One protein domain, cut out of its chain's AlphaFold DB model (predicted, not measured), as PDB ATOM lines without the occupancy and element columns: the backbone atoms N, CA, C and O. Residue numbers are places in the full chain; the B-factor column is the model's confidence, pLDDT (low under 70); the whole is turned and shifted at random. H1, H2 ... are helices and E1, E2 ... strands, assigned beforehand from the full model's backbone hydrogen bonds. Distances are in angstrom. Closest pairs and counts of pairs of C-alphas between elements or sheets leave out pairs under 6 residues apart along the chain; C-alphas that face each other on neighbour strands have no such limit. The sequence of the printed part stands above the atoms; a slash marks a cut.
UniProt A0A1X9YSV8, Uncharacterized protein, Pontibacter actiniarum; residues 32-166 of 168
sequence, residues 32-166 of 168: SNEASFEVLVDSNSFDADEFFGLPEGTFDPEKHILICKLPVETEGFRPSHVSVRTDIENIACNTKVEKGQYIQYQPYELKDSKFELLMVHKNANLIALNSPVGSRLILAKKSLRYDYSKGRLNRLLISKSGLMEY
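Overview. This is residues 32 to 166 of the 168 residues of an uncharacterized protein of Pontibacter actiniarum (UniProt A0A1X9YSV8). With little regular structure, this is a sandwich of two small sheets face to face, E3 E2 E4 E5 and E1 E6 E7, strands crossed at 53 degrees. Short helix H1 lies over part of the larger, antiparallel sheet; the smaller is mixed. The printed part has 135 residues, in order E1 H1 E2 E3 E4 H2 E5 E6 E7: mostly strand, under half in named elements, compact, radius of gyration of the C-alphas 14.7 A, spans 43 by 34 by 23 A.

Arrangement. E3, residues 81 to 83, forms a hairpin with E2, residues 64 to 69 (N 82 to O 68, 2.9 A). E4, residues 114 to 121, pairs with E2 (N 67 to O 118, 3.0 A) and E5, residues 138 to 145 (N 117 to O 142, 2.9 A). H1, residues 48 to 52, with its O i to N i+4 pair within hydrogen-bond range, is on this sheet, height 9.1 A; H2, residues 134 to 137, too short for such a pair, only grazes it. E6, residues 152 to 159, is parallel to E1, residues 35 to 41 (N 38 to O 154, 2.9 A), and forms a hairpin with E7, residues 162 to 165 (N 157 to O 164, 2.8 A).

Along the chain. E1 begins at C-alpha 35 (113.066, 182.316, 47.690); E7 ends at C-alpha 165 (116.965, 186.292, 60.545). E4 measures 22.5 A, E6 21.4 A.

Size, cuts and confidence. The printed part has no cut. H1 to E2, E2 to E3, E3 to E4 and E4 to H2 are long links. Residues 96 to 100 and 132 to 135 have pLDDT under 70.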
ATOM      1  N   SER A  32     105.914 184.763  45.107       85.50
ATOM      2  CA  SER A  32     105.406 184.235  46.392       85.50
ATOM      3  C   SER A  32     105.822 182.791  46.728       85.50
ATOM      4  O   SER A  32     105.820 182.398  47.893       85.50
ATOM      5  N   ASN A  33     106.180 181.997  45.721       88.19
ATOM      6  CA  ASN A  33     106.599 180.604  45.829       88.19
ATOM      7  C   ASN A  33     108.119 180.395  45.661       88.19
ATOM      8  O   ASN A  33     108.596 179.280  45.869       88.19
ATOM      9  N   GLU A  34     108.864 181.437  45.307       90.62
ATOM     10  CA  GLU A  34     110.323 181.443  45.179       90.62
ATOM     11  C   GLU A  34     110.985 181.912  46.477       90.62
ATOM     12  O   GLU A  34     110.333 182.466  47.360       90.62
ATOM     13  N   ALA A  35     112.294 181.720  46.605       92.25
ATOM     14  CA  ALA A  35     113.066 182.316  47.690       92.25
ATOM     15  C   ALA A  35     114.463 182.708  47.209       92.25
ATOM     16  O   ALA A  35     115.034 182.070  46.325       92.25
ATOM     17  N   SER A  36     115.024 183.740  47.828       92.12
ATOM     18  CA  SER A  36     116.441 184.082  47.707       92.12
ATOM     19  C   SER A  36     117.098 184.041  49.074       92.12
ATOM     20  O   SER A  36     116.417 184.129  50.100       92.12
ATOM     21  N   PHE A  37     118.422 183.929  49.083       92.62
ATOM     22  CA  PHE A  37     119.208 183.814  50.301       92.62
ATOM     23  C   PHE A  37     120.388 184.776  50.266       92.62
ATOM     24  O   PHE A  37     121.065 184.919  49.248       92.62
ATOM     25  N   GLU A  38     120.645 185.393  51.405       92.94
ATOM     26  CA  GLU A  38     121.853 186.145  51.699       92.94
ATOM     27  C   GLU A  38     122.328 185.689  53.072       92.94
ATOM     28  O   GLU A  38     121.559 185.719  54.030       92.94
ATOM     29  N   VAL A  39     123.568 185.213  53.155       94.19
ATOM     30  CA  VAL A  39     124.116 184.647  54.388       94.19
ATOM     31  C   VAL A  39     125.244 185.535  54.880       94.19
ATOM     32  O   VAL A  39     126.148 185.891  54.122       94.19
ATOM     33  N   LEU A  40     125.157 185.894  56.151       94.25
ATOM     34  CA  LEU A  40     125.947 186.915  56.808       94.25
ATOM     35  C   LEU A  40     126.645 186.325  58.026       94.25
ATOM     36  O   LEU A  40     126.126 185.420  58.679       94.25
ATOM     37  N   VAL A  41     127.793 186.888  58.357       92.56
ATOM     38  CA  VAL A  41     128.525 186.668  59.600       92.56
ATOM     39  C   VAL A  41     128.940 188.034  60.126       92.56
ATOM     40  O   VAL A  41     129.380 188.879  59.353       92.56
ATOM     41  N   ASP A  42     128.833 188.242  61.433       86.75
ATOM     42  CA  ASP A  42     129.428 189.407  62.082       86.75
ATOM     43  C   ASP A  42     130.928 189.167  62.298       86.75
ATOM     44  O   ASP A  42     131.315 188.379  63.162       86.75
ATOM     45  N   SER A  43     131.784 189.842  61.529       79.94
ATOM     46  CA  SER A  43     133.241 189.691  61.651       79.94
ATOM     47  C   SER A  43     133.796 190.096  63.015       79.94
ATOM     48  O   SER A  43     134.882 189.649  63.370       79.94
ATOM     49  N   ASN A  44     133.085 190.932  63.775       80.00
ATOM     50  CA  ASN A  44     133.558 191.405  65.074       80.00
ATOM     51  C   ASN A  44     133.328 190.378  66.189       80.00
ATOM     52  O   ASN A  44     134.014 190.422  67.209       80.00
ATOM     53  N   SER A  45     132.361 189.473  66.020       81.44
ATOM     54  CA  SER A  45     131.956 188.515  67.057       81.44
ATOM     55  C   SER A  45     132.091 187.048  66.647       81.44
ATOM     56  O   SER A  45     131.994 186.158  67.499       81.44
ATOM     57  N   PHE A  46     132.317 186.773  65.362       87.12
ATOM     58  CA  PHE A  46     132.417 185.419  64.844       87.12
ATOM     59  C   PHE A  46     133.857 184.916  64.812       87.12
ATOM     60  O   PHE A  46     134.668 185.329  63.986       87.12
ATOM     61  N   ASP A  47     134.131 183.943  65.673       90.50
ATOM     62  CA  ASP A  47     135.336 183.126  65.623       90.50
ATOM     63  C   ASP A  47     135.037 181.836  64.845       90.50
ATOM     64  O   ASP A  47     134.216 181.013  65.263       90.50
ATOM     65  N   ALA A  48     135.681 181.674  63.688       90.75
ATOM     66  CA  ALA A  48     135.498 180.501  62.844       90.75
ATOM     67  C   ALA A  48     136.039 179.223  63.504       90.75
ATOM     68  O   ALA A  48     135.380 178.185  63.427       90.75
ATOM     69  N   ASP A  49     137.192 179.288  64.168       93.06
ATOM     70  CA  ASP A  49     137.814 178.120  64.788       93.06
ATOM     71  C   ASP A  49     136.956 177.620  65.949       93.06
ATOM     72  O   ASP A  49     136.584 176.443  65.974       93.06
ATOM     73  N   GLU A  50     136.519 178.520  66.834       92.62
ATOM     74  CA  GLU A  50     135.580 178.197  67.915       92.62
ATOM     75  C   GLU A  50     134.268 177.637  67.347       92.62
ATOM     76  O   GLU A  50     133.748 176.620  67.818       92.62
ATOM     77  N   PHE A  51     133.731 178.266  66.297       91.94
ATOM     78  CA  PHE A  51     132.476 177.838  65.699       91.94
ATOM     79  C   PHE A  51     132.564 176.426  65.112       91.94
ATOM     80  O   PHE A  51     131.623 175.643  65.286       91.94
ATOM     81  N   PHE A  52     133.659 176.073  64.442       92.88
ATOM     82  CA  PHE A  52     133.871 174.733  63.892       92.88
ATOM     83  C   PHE A  52     134.438 173.728  64.907       92.88
ATOM     84  O   PHE A  52     134.456 172.535  64.603       92.88
ATOM     85  N   GLY A  53     134.841 174.168  66.102       91.94
ATOM     86  CA  GLY A  53     135.497 173.323  67.104       91.94
ATOM     87  C   GLY A  53     136.916 172.916  66.699       91.94
ATOM     88  O   GLY A  53     137.328 171.784  66.951       91.94
ATOM     89  N   LEU A  54     137.631 173.810  66.017       93.25
ATOM     90  CA  LEU A  54     138.999 173.624  65.543       93.25
ATOM     91  C   LEU A  54     140.004 174.266  66.513       93.25
ATOM     92  O   LEU A  54     139.631 175.143  67.292       93.25
ATOM     93  N   PRO A  55     141.284 173.852  66.477       94.00
ATOM     94  CA  PRO A  55     142.344 174.562  67.185       94.00
ATOM     95  C   PRO A  55     142.449 176.021  66.726       94.00
ATOM     96  O   PRO A  55     142.338 176.298  65.532       94.00
ATOM     97  N   GLU A  56     142.720 176.923  67.665       93.25
ATOM     98  CA  GLU A  56     142.911 178.350  67.393       93.25
ATOM     99  C   GLU A  56     144.031 178.581  66.361       93.25
ATOM    100  O   GLU A  56     145.109 177.984  66.445       93.25
ATOM    101  N   GLY A  57     143.768 179.440  65.374       90.25
ATOM    102  CA  GLY A  57     144.680 179.753  64.273       90.25
ATOM    103  C   GLY A  57     144.568 178.812  63.068       90.25
ATOM    104  O   GLY A  57     145.410 178.872  62.168       90.25
ATOM    105  N   THR A  58     143.554 177.940  63.024       92.00
ATOM    106  CA  THR A  58     143.301 177.069  61.862       92.00
ATOM    107  C   THR A  58     142.670 177.864  60.717       92.00
ATOM    108  O   THR A  58     143.011 177.661  59.544       92.00
ATOM    109  N   PHE A  59     141.763 178.788  61.029       92.81
ATOM    110  CA  PHE A  59     141.175 179.696  60.061       92.81
ATOM    111  C   PHE A  59     142.139 180.843  59.746       92.81
ATOM    112  O   PHE A  59     142.414 181.711  60.569       92.81
ATOM    113  N   ASP A  60     142.622 180.867  58.506       92.00
ATOM    114  CA  ASP A  60     143.445 181.941  57.968       92.00
ATOM    115  C   ASP A  60     142.588 182.755  56.981       92.00
ATOM    116  O   ASP A  60     142.296 182.252  55.891       92.00
ATOM    117  N   PRO A  61     142.178 183.995  57.309       88.69
ATOM    118  CA  PRO A  61     141.335 184.809  56.439       88.69
ATOM    119  C   PRO A  61     142.026 185.217  55.137       88.69
ATOM    120  O   PRO A  61     141.339 185.693  54.238       88.69
ATOM    121  N   GLU A  62     143.340 185.029  54.980       90.38
ATOM    122  CA  GLU A  62     144.046 185.213  53.708       90.38
ATOM    123  C   GLU A  62     143.934 183.980  52.805       90.38
ATOM    124  O   GLU A  62     143.852 184.117  51.580       90.38
ATOM    125  N   LYS A  63     143.847 182.780  53.389       90.44
ATOM    126  CA  LYS A  63     143.834 181.498  52.658       90.44
ATOM    127  C   LYS A  63     142.473 180.821  52.591       90.44
ATOM    128  O   LYS A  63     142.251 180.016  51.682       90.44
ATOM    129  N   HIS A  64     141.565 181.135  53.503       91.88
ATOM    130  CA  HIS A  64     140.274 180.480  53.664       91.88
ATOM    131  C   HIS A  64     139.121 181.470  53.478       91.88
ATOM    132  O   HIS A  64     139.259 182.675  53.688       91.88
ATOM    133  N   ILE A  65     137.975 180.942  53.058       91.69
ATOM    134  CA  ILE A  65     136.693 181.645  53.023       91.69
ATOM    135  C   ILE A  65     135.608 180.776  53.656       91.69
ATOM    136  O   ILE A  65     135.696 179.544  53.678       91.69
ATOM    137  N   LEU A  66     134.560 181.443  54.128       92.75
ATOM    138  CA  LEU A  66     133.334 180.807  54.583       92.75
ATOM    139  C   LEU A  66     132.298 180.831  53.467       92.75
ATOM    140  O   LEU A  66     132.051 181.861  52.832       92.75
ATOM    141  N   ILE A  67     131.674 179.686  53.246       93.50
ATOM    142  CA  ILE A  67     130.607 179.526  52.266       93.50
ATOM    143  C   ILE A  67     129.444 178.797  52.922       93.50
ATOM    144  O   ILE A  67     129.635 177.923  53.766       93.50
ATOM    145  N   CYS A  68     128.229 179.129  52.517       93.75
ATOM    146  CA  CYS A  68     127.039 178.449  52.982       93.75
ATOM    147  C   CYS A  68     126.468 177.607  51.852       93.75
ATOM    148  O   CYS A  68     126.129 178.127  50.788       93.75
ATOM    149  N   LYS A  69     126.315 176.311  52.101       93.44
ATOM    150  CA  LYS A  69     125.449 175.453  51.308       93.44
ATOM    151  C   LYS A  69     124.004 175.732  51.697       93.44
ATOM    152  O   LYS A  69     123.641 175.642  52.873       93.44
ATOM    153  N   LEU A  70     123.211 176.104  50.707       94.75
ATOM    154  CA  LEU A  70     121.796 176.415  50.843       94.75
ATOM    155  C   LEU A  70     120.957 175.123  50.802       94.75
ATOM    156  O   LEU A  70     121.402 174.132  50.215       94.75
ATOM    157  N   PRO A  71     119.737 175.126  51.371       94.38
ATOM    158  CA  PRO A  71     118.807 173.997  51.336       94.38
ATOM    159  C   PRO A  71     118.119 173.888  49.967       94.38
ATOM    160  O   PRO A  71     116.895 173.979  49.835       94.38
ATOM    161  N   VAL A  72     118.925 173.763  48.915       92.88
ATOM    162  CA  VAL A  72     118.460 173.733  47.531       92.88
ATOM    163  C   VAL A  72     119.055 172.555  46.779       92.88
ATOM    164  O   VAL A  72     120.227 172.213  46.942       92.88
ATOM    165  N   GLU A  73     118.245 171.950  45.921       91.06
ATOM    166  CA  GLU A  73     118.667 170.943  44.955       91.06
ATOM    167  C   GLU A  73     118.607 171.568  43.565       91.06
ATOM    168  O   GLU A  73     117.536 171.823  43.016       91.06
ATOM    169  N   THR A  74     119.780 171.886  43.034       85.25
ATOM    170  CA  THR A  74     119.939 172.609  41.774       85.25
ATOM    171  C   THR A  74     120.498 171.690  40.702       85.25
ATOM    172  O   THR A  74     121.483 170.992  40.943       85.25
ATOM    173  N   GLU A  75     119.938 171.748  39.498       79.25
ATOM    174  CA  GLU A  75     120.482 171.056  38.327       79.25
ATOM    175  C   GLU A  75     121.439 171.960  37.526       79.25
ATOM    176  O   GLU A  75     121.322 173.190  37.507       79.25
ATOM    177  N   GLY A  76     122.402 171.343  36.834       77.50
ATOM    178  CA  GLY A  76     123.320 172.037  35.929       77.50
ATOM    179  C   GLY A  76     124.301 172.987  36.629       77.50
ATOM    180  O   GLY A  76     124.994 172.604  37.567       77.50
ATOM    181  N   PHE A  77     124.400 174.223  36.127       74.75
ATOM    182  CA  PHE A  77     125.383 175.230  36.564       74.75
ATOM    183  C   PHE A  77     124.863 176.194  37.639       74.75
ATOM    184  O   PHE A  77     125.546 177.161  37.983       74.75
ATOM    185  N   ARG A  78     123.652 175.978  38.160       83.94
ATOM    186  CA  ARG A  78     123.088 176.859  39.183       83.94
ATOM    187  C   ARG A  78     123.766 176.563  40.530       83.94
ATOM    188  O   ARG A  78     123.873 175.397  40.912       83.94
ATOM    189  N   PRO A  79     124.270 177.576  41.249       84.62
ATOM    190  CA  PRO A  79     125.003 177.337  42.482       84.62
ATOM    191  C   PRO A  79     124.040 176.997  43.626       84.62
ATOM    192  O   PRO A  79     123.019 177.657  43.813       84.62
ATOM    193  N   SER A  80     124.404 175.996  44.424       89.56
ATOM    194  CA  SER A  80     123.775 175.678  45.716       89.56
ATOM    195  C   SER A  80     124.602 176.190  46.901       89.56
ATOM    196  O   SER A  80     124.213 176.024  48.055       89.56
ATOM    197  N   HIS A  81     125.737 176.832  46.614       90.31
ATOM    198  CA  HIS A  81     126.638 177.436  47.584       90.31
ATOM    199  C   HIS A  81     126.710 178.944  47.350       90.31
ATOM    200  O   HIS A  81     126.792 179.393  46.206       90.31
ATOM    201  N   VAL A  82     126.728 179.716  48.431       90.19
ATOM    202  CA  VAL A  82     126.918 181.170  48.403       90.19
ATOM    203  C   VAL A  82     128.056 181.567  49.330       90.19
ATOM    204  O   VAL A  82     128.243 180.964  50.387       90.19
ATOM    205  N   SER A  83     128.821 182.582  48.940       90.25
ATOM    206  CA  SER A  83     129.810 183.182  49.836       90.25
ATOM    207  C   SER A  83     129.105 183.847  51.011       90.25
ATOM    208  O   SER A  83     128.096 184.530  50.831       90.25
ATOM    209  N   VAL A  84     129.650 183.658  52.208       91.94
ATOM    210  CA  VAL A  84     129.160 184.342  53.402       91.94
ATOM    211  C   VAL A  84     129.731 185.753  53.426       91.94
ATOM    212  O   VAL A  84     130.941 185.937  53.283       91.94
ATOM    213  N   ARG A  85     128.867 186.759  53.574       90.50
ATOM    214  CA  ARG A  85     129.294 188.159  53.680       90.50
ATOM    215  C   ARG A  85     129.631 188.493  55.129       90.50
ATOM    216  O   ARG A  85     128.909 188.094  56.034       90.50
ATOM    217  N   THR A  86     130.698 189.253  55.328       85.94
ATOM    218  CA  THR A  86     131.157 189.684  56.657       85.94
ATOM    219  C   THR A  86     130.786 191.129  56.993       85.94
ATOM    220  O   THR A  86     130.777 191.508  58.156       85.94
ATOM    221  N   ASP A  87     130.472 191.943  55.981       80.88
ATOM    222  CA  ASP A  87     130.054 193.336  56.161       80.88
ATOM    223  C   ASP A  87     128.549 193.409  56.453       80.88
ATOM    224  O   ASP A  87     127.722 193.321  55.538       80.88
ATOM    225  N   ILE A  88     128.217 193.537  57.738       82.25
ATOM    226  CA  ILE A  88     126.842 193.657  58.239       82.25
ATOM    227  C   ILE A  88     126.376 195.111  58.416       82.25
ATOM    228  O   ILE A  88     125.169 195.361  58.451       82.25
ATOM    229  N   GLU A  89     127.300 196.075  58.494       77.31
ATOM    230  CA  GLU A  89     127.002 197.473  58.846       77.31
ATOM    231  C   GLU A  89     126.231 198.199  57.733       77.31
ATOM    232  O   GLU A  89     125.403 199.068  58.001       77.31
ATOM    233  N   ASN A  90     126.435 197.791  56.477       74.94
ATOM    234  CA  ASN A  90     125.843 198.433  55.301       74.94
ATOM    235  C   ASN A  90     124.566 197.746  54.776       74.94
ATOM    236  O   ASN A  90     124.112 198.023  53.660       74.94
ATOM    237  N   ILE A  91     123.973 196.824  55.537       79.56
ATOM    238  CA  ILE A  91     122.821 196.040  55.073       79.56
ATOM    239  C   ILE A  91     121.510 196.758  55.398       79.56
ATOM    240  O   ILE A  91     120.980 196.694  56.502       79.56
ATOM    241  N   ALA A  92     120.934 197.409  54.388       78.56
ATOM    242  CA  ALA A  92     119.635 198.065  54.508       78.56
ATOM    243  C   ALA A  92     118.478 197.050  54.438       78.56
ATOM    244  O   ALA A  92     118.149 196.538  53.366       78.56
ATOM    245  N   CYS A  93     117.823 196.772  55.571       81.25
ATOM    246  CA  CYS A  93     116.734 195.786  55.686       81.25
ATOM    247  C   CYS A  93     115.503 196.055  54.809       81.25
ATOM    248  O   CYS A  93     114.787 195.123  54.460       81.25
ATOM    249  N   ASN A  94     115.312 197.301  54.375       75.88
ATOM    250  CA  ASN A  94     114.179 197.707  53.542       75.88
ATOM    251  C   ASN A  94     114.518 197.786  52.043       75.88
ATOM    252  O   ASN A  94     113.724 198.308  51.258       75.88
ATOM    253  N   THR A  95     115.700 197.320  51.627       70.06
ATOM    254  CA  THR A  95     116.097 197.355  50.215       70.06
ATOM    255  C   THR A  95     115.209 196.433  49.391       70.06
ATOM    256  O   THR A  95     115.081 195.242  49.677       70.06
ATOM    257  N   LYS A  96     114.610 196.988  48.334       68.44
ATOM    258  CA  LYS A  96     113.866 196.202  47.349       68.44
ATOM    259  C   LYS A  96     114.832 195.272  46.621       68.44
ATOM    260  O   LYS A  96     115.899 195.706  46.201       68.44
ATOM    261  N   VAL A  97     114.448 194.008  46.468       69.88
ATOM    262  CA  VAL A  97     115.256 193.014  45.755       69.88
ATOM    263  C   VAL A  97     115.243 193.359  44.268       69.88
ATOM    264  O   VAL A  97     114.246 193.139  43.583       69.88
ATOM    265  N   GLU A  98     116.338 193.908  43.754       69.56
ATOM    266  CA  GLU A  98     116.460 194.145  42.317       69.56
ATOM    267  C   GLU A  98     116.729 192.829  41.586       69.56
ATOM    268  O   GLU A  98     117.493 191.966  42.040       69.56
ATOM    269  N   LYS A  99     116.105 192.662  40.418       67.12
ATOM    270  CA  LYS A  99     116.308 191.473  39.592       67.12
ATOM    271  C   LYS A  99     117.779 191.331  39.204       67.12
ATOM    272  O   LYS A  99     118.367 192.231  38.616       67.12
ATOM    273  N   GLY A 100     118.345 190.159  39.491       68.81
ATOM    274  CA  GLY A 100     119.731 189.818  39.169       68.81
ATOM    275  C   GLY A 100     120.742 190.089  40.285       68.81
ATOM    276  O   GLY A 100     121.855 189.587  40.185       68.81
ATOM    277  N   GLN A 101     120.372 190.800  41.360       78.06
ATOM    278  CA  GLN A 101     121.262 190.966  42.521       78.06
ATOM    279  C   GLN A 101     121.395 189.680  43.343       78.06
ATOM    280  O   GLN A 101     122.467 189.370  43.855       78.06
ATOM    281  N   TYR A 102     120.304 188.923  43.448       84.88
ATOM    282  CA  TYR A 102     120.246 187.679  44.201       84.88
ATOM    283  C   TYR A 102     119.743 186.546  43.320       84.88
ATOM    284  O   TYR A 102     118.917 186.737  42.423       84.88
ATOM    285  N   ILE A 103     120.226 185.342  43.611       87.94
ATOM    286  CA  ILE A 103     119.747 184.134  42.954       87.94
ATOM    287  C   ILE A 103     118.379 183.803  43.544       87.94
ATOM    288  O   ILE A 103     118.224 183.610  44.751       87.94
ATOM    289  N   GLN A 104     117.369 183.799  42.685       90.12
ATOM    290  CA  GLN A 104     116.020 183.344  43.011       90.12
ATOM    291  C   GLN A 104     115.973 181.843  42.772       90.12
ATOM    292  O   GLN A 104     116.430 181.400  41.723       90.12
ATOM    293  N   TYR A 105     115.462 181.065  43.717       91.69
ATOM    294  CA  TYR A 105     115.294 179.619  43.591       91.69
ATOM    295  C   TYR A 105     113.818 179.277  43.427       91.69
ATOM    296  O   TYR A 105     112.955 179.819  44.123       91.69
ATOM    297  N   GLN A 106     113.541 178.371  42.496       91.81
ATOM    298  CA  GLN A 106     112.200 177.927  42.150       91.81
ATOM    299  C   GLN A 106     111.672 176.905  43.168       91.81
ATOM    300  O   GLN A 106     112.453 176.226  43.835       91.81
ATOM    301  N   PRO A 107     110.343 176.730  43.279       91.25
ATOM    302  CA  PRO A 107     109.741 175.890  44.315       91.25
ATOM    303  C   PRO A 107     110.233 174.441  44.355       91.25
ATOM    304  O   PRO A 107     110.247 173.853  45.429       91.25
ATOM    305  N   TYR A 108     110.596 173.858  43.209       91.31
ATOM    306  CA  TYR A 108     111.088 172.478  43.132       91.31
ATOM    307  C   TYR A 108     112.560 172.338  43.551       91.31
ATOM    308  O   TYR A 108     112.990 171.239  43.913       91.31
ATOM    309  N   GLU A 109     113.315 173.440  43.505       93.25
ATOM    310  CA  GLU A 109     114.711 173.517  43.945       93.25
ATOM    311  C   GLU A 109     114.782 173.680  45.461       93.25
ATOM    312  O   GLU A 109     115.702 173.178  46.089       93.25
ATOM    313  N   LEU A 110     113.801 174.363  46.051       93.12
ATOM    314  CA  LEU A 110     113.683 174.616  47.483       93.12
ATOM    315  C   LEU A 110     113.350 173.328  48.255       93.12
ATOM    316  O   LEU A 110     112.307 172.713  48.020       93.12
ATOM    317  N   LYS A 111     114.227 172.921  49.180       92.25
ATOM    318  CA  LYS A 111     114.087 171.682  49.965       92.25
ATOM    319  C   LYS A 111     113.821 171.968  51.443       92.25
ATOM    320  O   LYS A 111     113.002 172.825  51.766       92.25
ATOM    321  N   ASP A 112     114.435 171.166  52.307       90.25
ATOM    322  CA  ASP A 112     114.289 171.171  53.755       90.25
ATOM    323  C   ASP A 112     114.833 172.464  54.385       90.25
ATOM    324  O   ASP A 112     115.023 173.471  53.724       90.25
ATOM    325  N   SER A 113     115.063 172.459  55.690       93.50
ATOM    326  CA  SER A 113     115.532 173.634  56.434       93.50
ATOM    327  C   SER A 113     117.016 173.537  56.785       93.50
ATOM    328  O   SER A 113     117.457 174.147  57.763       93.50
ATOM    329  N   LYS A 114     117.784 172.698  56.072       95.12
ATOM    330  CA  LYS A 114     119.166 172.364  56.431       95.12
ATOM    331  C   LYS A 114     120.175 173.170  55.616       95.12
ATOM    332  O   LYS A 114     120.315 173.008  54.410       95.12
ATOM    333  N   PHE A 115     120.960 173.964  56.325       95.44
ATOM    334  CA  PHE A 115     122.091 174.712  55.795       95.44
ATOM    335  C   PHE A 115     123.393 174.043  56.246       95.44
ATOM    336  O   PHE A 115     123.438 173.370  57.282       95.44
ATOM    337  N   GLU A 116     124.477 174.223  55.499       94.38
ATOM    338  CA  GLU A 116     125.809 173.799  55.946       94.38
ATOM    339  C   GLU A 116     126.787 174.956  55.763       94.38
ATOM    340  O   GLU A 116     127.024 175.397  54.640       94.38
ATOM    341  N   LEU A 117     127.356 175.450  56.863       94.62
ATOM    342  CA  LEU A 117     128.487 176.367  56.791       94.62
ATOM    343  C   LEU A 117     129.741 175.541  56.534       94.62
ATOM    344  O   LEU A 117     129.987 174.560  57.239       94.62
ATOM    345  N   LEU A 118     130.520 175.933  55.535       93.75
ATOM    346  CA  LEU A 118     131.743 175.260  55.136       93.75
ATOM    347  C   LEU A 118     132.905 176.250  55.189       93.75
ATOM    348  O   LEU A 118     132.784 177.393  54.744       93.75
ATOM    349  N   MET A 119     134.038 175.775  55.689       93.06
ATOM    350  CA  MET A 119     135.328 176.436  55.549       93.06
ATOM    351  C   MET A 119     136.054 175.812  54.361       93.06
ATOM    352  O   MET A 119     136.264 174.597  54.334       93.06
ATOM    353  N   VAL A 120     136.423 176.626  53.377       92.12
ATOM    354  CA  VAL A 120     137.120 176.177  52.162       92.12
ATOM    355  C   VAL A 120     138.314 177.075  51.867       92.12
ATOM    356  O   VAL A 120     138.377 178.212  52.334       92.12
ATOM    357  N   HIS A 121     139.256 176.602  51.056       88.81
ATOM    358  CA  HIS A 121     140.318 177.467  50.539       88.81
ATOM    359  C   HIS A 121     139.762 178.540  49.585       88.81
ATOM    360  O   HIS A 121     138.861 178.258  48.794       88.81
ATOM    361  N   LYS A 122     140.325 179.759  49.599       86.62
ATOM    362  CA  LYS A 122     139.870 180.884  48.748       86.62
ATOM    363  C   LYS A 122     139.882 180.574  47.250       86.62
ATOM    364  O   LYS A 122     139.108 181.150  46.497       86.62
ATOM    365  N   ASN A 123     140.776 179.693  46.809       80.88
ATOM    366  CA  ASN A 123     140.912 179.285  45.411       80.88
ATOM    367  C   ASN A 123     139.909 178.194  44.989       80.88
ATOM    368  O   ASN A 123     139.955 177.731  43.849       80.88
ATOM    369  N   ALA A 124     139.009 177.768  45.881       76.94
ATOM    370  CA  ALA A 124     137.980 176.797  45.557       76.94
ATOM    371  C   ALA A 124     136.926 177.407  44.620       76.94
ATOM    372  O   ALA A 124     136.319 178.438  44.905       76.94
ATOM    373  N   ASN A 125     136.662 176.730  43.502       76.75
ATOM    374  CA  ASN A 125     135.552 177.088  42.630       76.75
ATOM    375  C   ASN A 125     134.232 176.615  43.261       76.75
ATOM    376  O   ASN A 125     134.017 175.411  43.400       76.75
ATOM    377  N   LEU A 126     133.333 177.550  43.594       72.19
ATOM    378  CA  LEU A 126     132.048 177.259  44.246       72.19
ATOM    379  C   LEU A 126     131.167 176.284  43.454       72.19
ATOM    380  O   LEU A 126     130.462 175.472  44.045       72.19
ATOM    381  N   ILE A 127     131.230 176.321  42.121       71.25
ATOM    382  CA  ILE A 127     130.477 175.399  41.259       71.25
ATOM    383  C   ILE A 127     131.055 173.982  41.379       71.25
ATOM    384  O   ILE A 127     130.314 173.002  41.421       71.25
ATOM    385  N   ALA A 128     132.381 173.860  41.499       73.19
ATOM    386  CA  ALA A 128     133.046 172.568  41.637       73.19
ATOM    387  C   ALA A 128     132.728 171.879  42.975       73.19
ATOM    388  O   ALA A 128     132.818 170.652  43.049       73.19
ATOM    389  N   LEU A 129     132.303 172.625  44.003       74.25
ATOM    390  CA  LEU A 129     131.884 172.084  45.304       74.25
ATOM    391  C   LEU A 129     130.620 171.225  45.234       74.25
ATOM    392  O   LEU A 129     130.392 170.403  46.118       74.25
ATOM    393  N   ASN A 130     129.836 171.351  44.161       72.69
ATOM    394  CA  ASN A 130     128.702 170.465  43.898       72.69
ATOM    395  C   ASN A 130     129.143 169.054  43.473       72.69
ATOM    396  O   ASN A 130     128.318 168.148  43.402       72.69
ATOM    397  N   SER A 131     130.433 168.857  43.180       72.31
ATOM    398  CA  SER A 131     130.993 167.574  42.756       72.31
ATOM    399  C   SER A 131     131.753 166.861  43.886       72.31
ATOM    400  O   SER A 131     132.304 167.516  44.778       72.31
ATOM    401  N   PRO A 132     131.912 165.525  43.808       68.06
ATOM    402  CA  PRO A 132     132.747 164.757  44.742       68.06
ATOM    403  C   PRO A 132     134.222 165.195  44.783       68.06
ATOM    404  O   PRO A 132     134.943 164.890  45.731       68.06
ATOM    405  N   VAL A 133     134.703 165.879  43.741       66.88
ATOM    406  CA  VAL A 133     136.073 166.407  43.692       66.88
ATOM    407  C   VAL A 133     136.176 167.678  44.532       66.88
ATOM    408  O   VAL A 133     137.122 167.829  45.303       66.88
ATOM    409  N   GLY A 134     135.177 168.560  44.449       68.19
ATOM    410  CA  GLY A 134     135.142 169.797  45.226       68.19
ATOM    411  C   GLY A 134     134.930 169.577  46.720       68.19
ATOM    412  O   GLY A 134     135.445 170.354  47.516       68.19
ATOM    413  N   SER A 135     134.286 168.482  47.138       69.00
ATOM    414  CA  SER A 135     134.132 168.177  48.570       69.00
ATOM    415  C   SER A 135     135.464 167.972  49.301       69.00
ATOM    416  O   SER A 135     135.511 168.104  50.519       69.00
ATOM    417  N   ARG A 136     136.556 167.674  48.580       72.00
ATOM    418  CA  ARG A 136     137.912 167.564  49.151       72.00
ATOM    419  C   ARG A 136     138.544 168.918  49.485       72.00
ATOM    420  O   ARG A 136     139.545 168.951  50.185       72.00
ATOM    421  N   LEU A 137     137.974 170.014  48.982       80.94
ATOM    422  CA  LEU A 137     138.405 171.385  49.272       80.94
ATOM    423  C   LEU A 137     137.751 171.939  50.550       80.94
ATOM    424  O   LEU A 137     138.034 173.071  50.939       80.94
ATOM    425  N   ILE A 138     136.867 171.153  51.178       86.06
ATOM    426  CA  ILE A 138     136.183 171.490  52.424       86.06
ATOM    427  C   ILE A 138     137.068 171.077  53.596       86.06
ATOM    428  O   ILE A 138     137.305 169.893  53.822       86.06
ATOM    429  N   LEU A 139     137.520 172.072  54.350       90.00
ATOM    430  CA  LEU A 139     138.361 171.903  55.530       90.00
ATOM    431  C   LEU A 139     137.533 171.571  56.770       90.00
ATOM    432  O   LEU A 139     137.908 170.717  57.567       90.00
ATOM    433  N   ALA A 140     136.384 172.228  56.914       92.56
ATOM    434  CA  ALA A 140     135.444 171.981  57.996       92.56
ATOM    435  C   ALA A 140     134.014 172.242  57.530       92.56
ATOM    436  O   ALA A 140     133.776 173.010  56.595       92.56
ATOM    437  N   LYS A 141     133.054 171.590  58.190       93.94
ATOM    438  CA  LYS A 141     131.625 171.787  57.944       93.94
ATOM    439  C   LYS A 141     130.836 171.749  59.240       93.94
ATOM    440  O   LYS A 141     131.115 170.925  60.109       93.94
ATOM    441  N   LYS A 142     129.804 172.582  59.334       94.50
ATOM    442  CA  LYS A 142     128.849 172.574  60.442       94.50
ATOM    443  C   LYS A 142     127.436 172.715  59.902       94.50
ATOM    444  O   LYS A 142     127.147 173.620  59.122       94.50
ATOM    445  N   SER A 143     126.563 171.787  60.287       94.50
ATOM    446  CA  SER A 143     125.155 171.839  59.903       94.50
ATOM    447  C   SER A 143     124.410 172.864  60.749       94.50
ATOM    448  O   SER A 143     124.571 172.912  61.967       94.50
ATOM    449  N   LEU A 144     123.578 173.653  60.085       94.94
ATOM    450  CA  LEU A 144     122.725 174.677  60.664       94.94
ATOM    451  C   LEU A 144     121.288 174.422  60.213       94.94
ATOM    452  O   LEU A 144     121.050 173.799  59.176       94.94
ATOM    453  N   ARG A 145     120.321 174.887  61.002       95.00
ATOM    454  CA  ARG A 145     118.903 174.732  60.682       95.00
ATOM    455  C   ARG A 145     118.202 176.076  60.758       95.00
ATOM    456  O   ARG A 145     118.387 176.793  61.735       95.00
ATOM    457  N   TYR A 146     117.399 176.375  59.743       94.88
ATOM    458  CA  TYR A 146     116.559 177.564  59.706       94.88
ATOM    459  C   TYR A 146     115.370 177.365  58.774       94.88
ATOM    460  O   TYR A 146     115.541 176.964  57.622       94.88
ATOM    461  N   ASP A 147     114.172 177.666  59.260       94.62
ATOM    462  CA  ASP A 147     112.951 177.585  58.466       94.62
ATOM    463  C   ASP A 147     112.781 178.888  57.666       94.62
ATOM    464  O   ASP A 147     112.258 179.889  58.154       94.62
ATOM    465  N   TYR A 148     113.274 178.890  56.425       93.62
ATOM    466  CA  TYR A 148     113.174 180.049  55.538       93.62
ATOM    467  C   TYR A 148     111.747 180.260  55.025       93.62
ATOM    468  O   TYR A 148     110.908 179.358  55.033       93.62
ATOM    469  N   SER A 149     111.475 181.462  54.518       92.12
ATOM    470  CA  SER A 149     110.177 181.799  53.930       92.12
ATOM    471  C   SER A 149     110.286 182.065  52.432       92.12
ATOM    472  O   SER A 149     111.291 182.573  51.932       92.12
ATOM    473  N   LYS A 150     109.217 181.717  51.718       92.00
ATOM    474  CA  LYS A 150     109.044 181.994  50.288       92.00
ATOM    475  C   LYS A 150     108.494 183.412  50.080       92.00
ATOM    476  O   LYS A 150     107.992 184.024  51.020       92.00
ATOM    477  N   GLY A 151     108.608 183.945  48.868       88.00
ATOM    478  CA  GLY A 151     108.182 185.301  48.515       88.00
ATOM    479  C   GLY A 151     109.120 186.412  48.974       88.00
ATOM    480  O   GLY A 151     108.771 187.582  48.836       88.00
ATOM    481  N   ARG A 152     110.292 186.079  49.534       88.50
ATOM    482  CA  ARG A 152     111.226 187.070  50.081       88.50
ATOM    483  C   ARG A 152     112.691 186.661  49.978       88.50
ATOM    484  O   ARG A 152     113.027 185.508  49.701       88.50
ATOM    485  N   LEU A 153     113.554 187.647  50.212       90.31
ATOM    486  CA  LEU A 153     114.979 187.454  50.439       90.31
ATOM    487  C   LEU A 153     115.173 187.097  51.912       90.31
ATOM    488  O   LEU A 153     114.882 187.903  52.789       90.31
ATOM    489  N   ASN A 154     115.670 185.895  52.170       92.19
ATOM    490  CA  ASN A 154     116.010 185.439  53.507       92.19
ATOM    491  C   ASN A 154     117.430 185.917  53.821       92.19
ATOM    492  O   ASN A 154     118.398 185.366  53.289       92.19
ATOM    493  N   ARG A 155     117.544 186.960  54.651       93.00
ATOM    494  CA  ARG A 155     118.827 187.480  55.145       93.00
ATOM    495  C   ARG A 155     119.162 186.817  56.465       93.00
ATOM    496  O   ARG A 155     118.524 187.096  57.476       93.00
ATOM    497  N   LEU A 156     120.136 185.925  56.434       94.44
ATOM    498  CA  LEU A 156     120.430 185.001  57.516       94.44
ATOM    499  C   LEU A 156     121.772 185.365  58.138       94.44
ATOM    500  O   LEU A 156     122.784 185.357  57.446       94.44
ATOM    501  N   LEU A 157     121.785 185.660  59.434       94.06
ATOM    502  CA  LEU A 157     122.996 185.874  60.216       94.06
ATOM    503  C   LEU A 157     123.406 184.565  60.894       94.06
ATOM    504  O   LEU A 157     122.617 183.937  61.605       94.06
ATOM    505  N   ILE A 158     124.654 184.164  60.688       93.56
ATOM    506  CA  ILE A 158     125.303 183.094  61.436       93.56
ATOM    507  C   ILE A 158     125.870 183.699  62.721       93.56
ATOM    508  O   ILE A 158     126.670 184.632  62.697       93.56
ATOM    509  N   SER A 159     125.471 183.117  63.844       88.81
ATOM    510  CA  SER A 159     125.900 183.468  65.197       88.81
ATOM    511  C   SER A 159     126.379 182.217  65.936       88.81
ATOM    512  O   SER A 159     126.149 181.093  65.482       88.81
ATOM    513  N   LYS A 160     126.968 182.378  67.127       82.69
ATOM    514  CA  LYS A 160     127.338 181.242  67.996       82.69
ATOM    515  C   LYS A 160     126.153 180.314  68.306       82.69
ATOM    516  O   LYS A 160     126.332 179.101  68.388       82.69
ATOM    517  N   SER A 161     124.947 180.871  68.425       82.44
ATOM    518  CA  SER A 161     123.697 180.135  68.668       82.44
ATOM    519  C   SER A 161     123.116 179.434  67.435       82.44
ATOM    520  O   SER A 161     122.186 178.644  67.575       82.44
ATOM    521  N   GLY A 162     123.647 179.691  66.237       86.62
ATOM    522  CA  GLY A 162     123.154 179.121  64.985       86.62
ATOM    523  C   GLY A 162     122.739 180.187  63.976       86.62
ATOM    524  O   GLY A 162     123.317 181.272  63.932       86.62
ATOM    525  N   LEU A 163     121.758 179.857  63.136       91.94
ATOM    526  CA  LEU A 163     121.284 180.718  62.056       91.94
ATOM    527  C   LEU A 163     120.021 181.475  62.490       91.94
ATOM    528  O   LEU A 163     119.092 180.858  63.010       91.94
ATOM    529  N   MET A 164     119.966 182.781  62.247       92.56
ATOM    530  CA  MET A 164     118.803 183.614  62.569       92.56
ATOM    531  C   MET A 164     118.518 184.647  61.480       92.56
ATOM    532  O   MET A 164     119.395 184.965  60.681       92.56
ATOM    533  N   GLU A 165     117.299 185.184  61.443       91.38
ATOM    534  CA  GLU A 165     116.965 186.292  60.545       91.38
ATOM    535  C   GLU A 165     117.660 187.578  61.001       91.38
ATOM    536  O   GLU A 165     117.566 187.954  62.168       91.38
ATOM    537  N   TYR A 166     118.359 188.247  60.085       88.56
ATOM    538  CA  TYR A 166     119.027 189.519  60.369       88.56
ATOM    539  C   TYR A 166     118.057 190.705  60.320       88.56
ATOM    540  O   TYR A 166     118.114 191.604  61.150       88.56
TER     541      TYR A 166